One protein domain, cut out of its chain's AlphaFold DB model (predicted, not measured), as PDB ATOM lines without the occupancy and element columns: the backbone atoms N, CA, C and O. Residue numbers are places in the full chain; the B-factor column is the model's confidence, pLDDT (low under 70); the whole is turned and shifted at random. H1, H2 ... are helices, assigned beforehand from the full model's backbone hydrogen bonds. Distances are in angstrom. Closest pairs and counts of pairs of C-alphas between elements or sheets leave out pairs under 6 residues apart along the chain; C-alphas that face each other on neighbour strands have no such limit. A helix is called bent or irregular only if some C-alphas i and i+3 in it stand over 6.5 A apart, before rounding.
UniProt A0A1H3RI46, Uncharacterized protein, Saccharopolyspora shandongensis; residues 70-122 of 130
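AT A GLANCE: This is residues 70 to 122 of the 130 residues of an uncharacterized protein of Saccharopolyspora shandongensis (UniProt A0A1H3RI46). Two longer helices, H1 and H3, lie side by side and run opposite ways, and the short helix H2 sits across one end, where the backbone turns from one to the other. At the far end the very short H4 follows H3, and residues 117 to 122 fold back toward the beginning of the printed part. The printed part has 53 residues with four named helices, in the order H1, H2, H3, H4, and no named strand; the class is all helix. The whole is a rod spanning 35 by 17 by 12 A, only just compact and close to loose, with a radius of gyration of the C-alphas of 11.9 A.

HOW THE PARTS SIT: H1, residues 72 to 83, touches H3, residues 97 to 110, at a steep tilt of 38 degrees, opposite ways; their closest C-alphas are those of Ala 83 and Glu 98, 4.8 A apart. H2, residues 86 to 92, is close to H1 but not clearly touching, about perpendicular at 83 degrees, the closest C-alphas being those of Ala 83 and Leu 89 at 7.5 A. H2 touches H3 at residues 97 to 101 alone, about perpendicular at 73 degrees, closest at the C-alphas of Arg 86 and Ala 97, 5.5 A. H4, residues 113 to 116, and H3 meet only through their link; H4 is apart from H1 and H2. Each O i to N i+4 pair is within hydrogen-bond range in H2 and H3, against 6 of 8 in H1; H4 is too short for such a pair.

IN THESE COORDINATES: H1 begins at C-alpha 72 (109.613, 171.414, 183.661) and is 18.0 A long; it is irregular, with C-alphas 73 and 76 7.6 A apart. H2 is 10.1 A long. H3, the longest helix with 14 residues, measures 20.1 A from C-alpha 97 (120.999, 154.110, 180.265). H4 ends at C-alpha 116 (112.762, 181.347, 177.613).

THE WHOLE: The C-alphas of Thr 87 and Gly 117 are the two farthest apart, 35.8 A, while those of Asp 70 and Ala 122, first and last printed, are 6.7 A apart. The three links are tight. The printed part has no cut, and no printed residue is under 70 in pLDDT.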
ATOM      1  N   ASP A  70     107.491 174.782 177.553       98.25
ATOM      2  CA  ASP A  70     107.912 174.470 178.921       98.25
ATOM      3  C   ASP A  70     107.742 172.972 179.193       98.25
ATOM      4  O   ASP A  70     106.657 172.427 178.981       98.25
ATOM      5  N   ILE A  71     108.812 172.314 179.635       97.94
ATOM      6  CA  ILE A  71     108.813 170.873 179.917       97.94
ATOM      7  C   ILE A  71     109.177 170.550 181.365       97.94
ATOM      8  O   ILE A  71     109.427 169.380 181.665       97.94
ATOM      9  N   THR A  72     109.194 171.549 182.255       96.31
ATOM     10  CA  THR A  72     109.613 171.414 183.661       96.31
ATOM     11  C   THR A  72     108.937 170.225 184.345       96.31
ATOM     12  O   THR A  72     109.612 169.361 184.903       96.31
ATOM     13  N   ASP A  73     107.618 170.110 184.195       97.94
ATOM     14  CA  ASP A  73     106.811 169.075 184.856       97.94
ATOM     15  C   ASP A  73     106.812 167.722 184.118       97.94
ATOM     16  O   ASP A  73     106.239 166.739 184.587       97.94
ATOM     17  N   THR A  74     107.423 167.652 182.931       98.00
ATOM     18  CA  THR A  74     107.408 166.454 182.074       98.00
ATOM     19  C   THR A  74     108.786 165.868 181.795       98.00
ATOM     20  O   THR A  74     108.868 164.815 181.161       98.00
ATOM     21  N   LEU A  75     109.859 166.500 182.276       97.06
ATOM     22  CA  LEU A  75     111.229 166.075 182.002       97.06
ATOM     23  C   LEU A  75     111.488 164.634 182.459       97.06
ATOM     24  O   LEU A  75     111.996 163.834 181.681       97.06
ATOM     25  N   ASP A  76     111.036 164.252 183.655       98.06
ATOM     26  CA  ASP A  76     111.222 162.885 184.160       98.06
ATOM     27  C   ASP A  76     110.540 161.823 183.280       98.06
ATOM     28  O   ASP A  76     111.057 160.716 183.112       98.06
ATOM     29  N   ARG A  77     109.406 162.161 182.651       98.56
ATOM     30  CA  ARG A  77     108.736 161.266 181.693       98.56
ATOM     31  C   ARG A  77     109.534 161.132 180.398       98.56
ATOM     32  O   ARG A  77     109.589 160.038 179.842       98.56
ATOM     33  N   ALA A  78     110.154 162.213 179.926       98.25
ATOM     34  CA  ALA A  78     111.041 162.172 178.767       98.25
ATOM     35  C   ALA A  78     112.301 161.339 179.057       98.25
ATOM     36  O   ALA A  78     112.675 160.510 178.231       98.25
ATOM     37  N   VAL A  79     112.885 161.475 180.255       98.56
ATOM     38  CA  VAL A  79     114.016 160.649 180.716       98.56
ATOM     39  C   VAL A  79     113.650 159.171 180.721       98.56
ATOM     40  O   VAL A  79     114.375 158.369 180.139       98.56
ATOM     41  N   ALA A  80     112.500 158.806 181.295       98.56
ATOM     42  CA  ALA A  80     112.032 157.420 181.276       98.56
ATOM     43  C   ALA A  80     111.810 156.896 179.844       98.56
ATOM     44  O   ALA A  80     112.148 155.752 179.545       98.56
ATOM     45  N   SER A  81     111.280 157.735 178.947       98.69
ATOM     46  CA  SER A  81     111.088 157.379 177.538       98.69
ATOM     47  C   SER A  81     112.416 157.143 176.816       98.69
ATOM     48  O   SER A  81     112.539 156.156 176.098       98.69
ATOM     49  N   LEU A  82     113.408 158.019 176.996       98.56
ATOM     50  CA  LEU A  82     114.715 157.877 176.353       98.56
ATOM     51  C   LEU A  82     115.488 156.682 176.926       98.56
ATOM     52  O   LEU A  82     116.041 155.897 176.162       98.56
ATOM     53  N   ALA A  83     115.448 156.477 178.245       98.56
ATOM     54  CA  ALA A  83     116.087 155.339 178.905       98.56
ATOM     55  C   ALA A  83     115.556 153.974 178.424       98.56
ATOM     56  O   ALA A  83     116.273 152.975 178.483       98.56
ATOM     57  N   ALA A  84     114.327 153.918 177.893       98.62
ATOM     58  CA  ALA A  84     113.780 152.705 177.282       98.62
ATOM     59  C   ALA A  84     114.556 152.262 176.024       98.62
ATOM     60  O   ALA A  84     114.535 151.081 175.680       98.62
ATOM     61  N   HIS A  85     115.314 153.158 175.380       98.31
ATOM     62  CA  HIS A  85     116.248 152.838 174.293       98.31
ATOM     63  C   HIS A  85     117.572 152.254 174.822       98.31
ATOM     64  O   HIS A  85     118.655 152.601 174.354       98.31
ATOM     65  N   ARG A  86     117.488 151.347 175.803       97.50
ATOM     66  CA  ARG A  86     118.625 150.841 176.582       97.50
ATOM     67  C   ARG A  86     119.766 150.313 175.715       97.50
ATOM     68  O   ARG A  86     120.880 150.796 175.839       97.50
ATOM     69  N   THR A  87     119.476 149.405 174.780       98.19
ATOM     70  CA  THR A  87     120.497 148.819 173.892       98.19
ATOM     71  C   THR A  87     121.243 149.871 173.073       98.19
ATOM     72  O   THR A  87     122.433 149.724 172.825       98.19
ATOM     73  N   TYR A  88     120.556 150.932 172.646       98.19
ATOM     74  CA  TYR A  88     121.191 152.024 171.913       98.19
ATOM     75  C   TYR A  88     122.100 152.849 172.829       98.19
ATOM     76  O   TYR A  88     123.245 153.108 172.478       98.19
ATOM     77  N   LEU A  89     121.617 153.218 174.018       97.94
ATOM     78  CA  LEU A  89     122.375 154.034 174.967       97.94
ATOM     79  C   LEU A  89     123.606 153.302 175.522       97.94
ATOM     80  O   LEU A  89     124.669 153.913 175.608       97.94
ATOM     81  N   GLU A  90     123.484 152.006 175.820       96.62
ATOM     82  CA  GLU A  90     124.588 151.136 176.267       96.62
ATOM     83  C   GLU A  90     125.638 150.903 175.168       96.62
ATOM     84  O   GLU A  90     126.790 150.603 175.461       96.62
ATOM     85  N   ALA A  91     125.270 151.042 173.891       97.75
ATOM     86  CA  ALA A  91     126.229 150.960 172.789       97.75
ATOM     87  C   ALA A  91     127.034 152.259 172.594       97.75
ATOM     88  O   ALA A  91     128.063 152.242 171.918       97.75
ATOM     89  N   LEU A  92     126.562 153.383 173.142       97.06
ATOM     90  CA  LEU A  92     127.191 154.701 173.004       97.06
ATOM     91  C   LEU A  92     128.060 155.095 174.200       97.06
ATOM     92  O   LEU A  92     128.908 155.976 174.070       97.06
ATOM     93  N   SER A  93     127.817 154.496 175.363       95.62
ATOM     94  CA  SER A  93     128.472 154.841 176.622       95.62
ATOM     95  C   SER A  93     128.425 153.657 177.587       95.62
ATOM     96  O   SER A  93     127.465 152.893 177.579       95.62
ATOM     97  N   ASP A  94     129.429 153.556 178.459       95.31
ATOM     98  CA  ASP A  94     129.442 152.605 179.578       95.31
ATOM     99  C   ASP A  94     128.560 153.069 180.761       95.31
ATOM    100  O   ASP A  94     128.395 152.347 181.748       95.31
ATOM    101  N   GLU A  95     128.005 154.286 180.703       95.88
ATOM    102  CA  GLU A  95     127.073 154.790 181.713       95.88
ATOM    103  C   GLU A  95     125.725 154.045 181.678       95.88
ATOM    104  O   GLU A  95     125.219 153.727 180.598       95.88
ATOM    105  N   PRO A  96     125.068 153.832 182.837       97.12
ATOM    106  CA  PRO A  96     123.709 153.298 182.870       97.12
ATOM    107  C   PRO A  96     122.751 154.130 182.007       97.12
ATOM    108  O   PRO A  96     122.744 155.361 182.089       97.12
ATOM    109  N   ALA A  97     121.897 153.465 181.225       97.25
ATOM    110  CA  ALA A  97     120.999 154.110 180.265       97.25
ATOM    111  C   ALA A  97     120.128 155.216 180.890       97.25
ATOM    112  O   ALA A  97     119.941 156.273 180.292       97.25
ATOM    113  N   GLU A  98     119.625 155.010 182.108       97.69
ATOM    114  CA  GLU A  98     118.823 155.990 182.842       97.69
ATOM    115  C   GLU A  98     119.625 157.255 183.198       97.69
ATOM    116  O   GLU A  98     119.084 158.363 183.152       97.69
ATOM    117  N   GLN A  99     120.912 157.103 183.528       97.94
ATOM    118  CA  GLN A  99     121.806 158.220 183.836       97.94
ATOM    119  C   GLN A  99     122.197 158.973 182.562       97.94
ATOM    120  O   GLN A  99     122.062 160.195 182.524       97.94
ATOM    121  N   HIS A 100     122.587 158.251 181.509       97.94
ATOM    122  CA  HIS A 100     122.926 158.842 180.214       97.94
ATOM    123  C   HIS A 100     121.734 159.632 179.642       97.94
ATOM    124  O   HIS A 100     121.874 160.794 179.260       97.94
ATOM    125  N   ALA A 101     120.529 159.049 179.673       98.31
ATOM    126  CA  ALA A 101     119.303 159.709 179.229       98.31
ATOM    127  C   ALA A 101     118.991 160.985 180.025       98.31
ATOM    128  O   ALA A 101     118.594 161.994 179.439       98.31
ATOM    129  N   ARG A 102     119.166 160.950 181.354       98.31
ATOM    130  CA  ARG A 102     118.941 162.114 182.216       98.31
ATOM    131  C   ARG A 102     119.908 163.244 181.895       98.31
ATOM    132  O   ARG A 102     119.447 164.355 181.651       98.31
ATOM    133  N   SER A 103     121.208 162.956 181.871       97.62
ATOM    134  CA  SER A 103     122.243 163.955 181.595       97.62
ATOM    135  C   SER A 103     122.003 164.636 180.248       97.62
ATOM    136  O   SER A 103     121.946 165.861 180.180       97.62
ATOM    137  N   PHE A 104     121.759 163.839 179.203       97.62
ATOM    138  CA  PHE A 104     121.497 164.346 177.859       97.62
ATOM    139  C   PHE A 104     120.263 165.261 177.803       97.62
ATOM    140  O   PHE A 104     120.323 166.360 177.256       97.62
ATOM    141  N   LEU A 105     119.133 164.838 178.383       98.12
ATOM    142  CA  LEU A 105     117.898 165.625 178.325       98.12
ATOM    143  C   LEU A 105     117.925 166.855 179.234       98.12
ATOM    144  O   LEU A 105     117.305 167.858 178.892       98.12
ATOM    145  N   GLU A 106     118.623 166.811 180.369       97.88
ATOM    146  CA  GLU A 106     118.809 167.989 181.222       97.88
ATOM    147  C   GLU A 106     119.673 169.054 180.541       97.88
ATOM    148  O   GLU A 106     119.370 170.242 180.663       97.88
ATOM    149  N   GLU A 107     120.707 168.646 179.799       97.38
ATOM    150  CA  GLU A 107     121.513 169.552 178.978       97.38
ATOM    151  C   GLU A 107     120.674 170.159 177.847       97.38
ATOM    152  O   GLU A 107     120.532 171.383 177.774       97.38
ATOM    153  N   ALA A 108     120.024 169.315 177.038       96.50
ATOM    154  CA  ALA A 108     119.186 169.761 175.925       96.50
ATOM    155  C   ALA A 108     118.050 170.694 176.382       96.50
ATOM    156  O   ALA A 108     117.773 171.713 175.754       96.50
ATOM    157  N   ALA A 109     117.414 170.401 177.522       97.44
ATOM    158  CA  ALA A 109     116.332 171.223 178.060       97.44
ATOM    159  C   ALA A 109     116.793 172.610 178.540       97.44
ATOM    160  O   ALA A 109     115.970 173.517 178.693       97.44
ATOM    161  N   ARG A 110     118.088 172.777 178.829       97.56
ATOM    162  CA  ARG A 110     118.675 174.041 179.295       97.56
ATOM    163  C   ARG A 110     119.281 174.871 178.174       97.56
ATOM    164  O   ARG A 110     119.418 176.077 178.359       97.56
ATOM    165  N   GLU A 111     119.576 174.270 177.022       95.38
ATOM    166  CA  GLU A 111     120.243 174.912 175.877       95.38
ATOM    167  C   GLU A 111     119.618 176.263 175.478       95.38
ATOM    168  O   GLU A 111     120.312 177.205 175.087       95.38
ATOM    169  N   HIS A 112     118.296 176.395 175.613       96.44
ATOM    170  CA  HIS A 112     117.564 177.617 175.273       96.44
ATOM    171  C   HIS A 112     116.804 178.246 176.446       96.44
ATOM    172  O   HIS A 112     116.000 179.160 176.234       96.44
ATOM    173  N   ALA A 113     117.079 177.820 177.681       96.69
ATOM    174  CA  ALA A 113     116.374 178.303 178.866       96.69
ATOM    175  C   ALA A 113     116.527 179.822 179.056       96.69
ATOM    176  O   ALA A 113     115.542 180.508 179.332       96.69
ATOM    177  N   ASP A 114     117.717 180.382 178.815       97.25
ATOM    178  CA  ASP A 114     117.977 181.827 178.936       97.25
ATOM    179  C   ASP A 114     117.101 182.664 177.991       97.25
ATOM    180  O   ASP A 114     116.636 183.750 178.341       97.25
ATOM    181  N   ARG A 115     116.791 182.124 176.805       96.50
ATOM    182  CA  ARG A 115     115.887 182.738 175.818       96.50
ATOM    183  C   ARG A 115     114.406 182.504 176.141       96.50
ATOM    184  O   ARG A 115     113.542 183.014 175.431       96.50
ATOM    185  N   PHE A 116     114.107 181.754 177.203       97.69
ATOM    186  CA  PHE A 116     112.762 181.347 177.613       97.69
ATOM    187  C   PHE A 116     112.460 181.631 179.100       97.69
ATOM    188  O   PHE A 116     111.595 181.004 179.722       97.69
ATOM    189  N   GLY A 117     113.148 182.624 179.675       96.88
ATOM    190  CA  GLY A 117     112.926 183.076 181.052       96.88
ATOM    191  C   GLY A 117     113.506 182.140 182.115       96.88
ATOM    192  O   GLY A 117     112.958 182.054 183.208       96.88
ATOM    193  N   GLY A 118     114.575 181.411 181.787       96.81
ATOM    194  CA  GLY A 118     115.276 180.487 182.684       96.81
ATOM    195  C   GLY A 118     114.580 179.136 182.887       96.81
ATOM    196  O   GLY A 118     115.033 178.338 183.702       96.81
ATOM    197  N   ARG A 119     113.482 178.870 182.172       96.62
ATOM    198  CA  ARG A 119     112.713 177.621 182.288       96.62
ATOM    199  C   ARG A 119     113.271 176.550 181.366       96.62
ATOM    200  O   ARG A 119     113.655 176.858 180.238       96.62
ATOM    201  N   THR A 120     113.259 175.299 181.819       97.50
ATOM    202  CA  THR A 120     113.612 174.159 180.971       97.50
ATOM    203  C   THR A 120     112.588 174.008 179.854       97.50
ATOM    204  O   THR A 120     111.375 174.076 180.074       97.50
ATOM    205  N   CYS A 121     113.067 173.839 178.625       98.38
ATOM    206  CA  CYS A 121     112.197 173.871 177.463       98.38
ATOM    207  C   CYS A 121     112.640 172.933 176.343       98.38
ATOM    208  O   CYS A 121     113.813 172.615 176.191       98.38
ATOM    209  N   ALA A 122     111.670 172.519 175.531       98.19
ATOM    210  CA  ALA A 122     111.922 171.960 174.212       98.19
ATOM    211  C   ALA A 122     111.721 173.074 173.180       98.19
ATOM    212  O   ALA A 122     110.629 173.643 173.093       98.19
TER     213      ALA A 122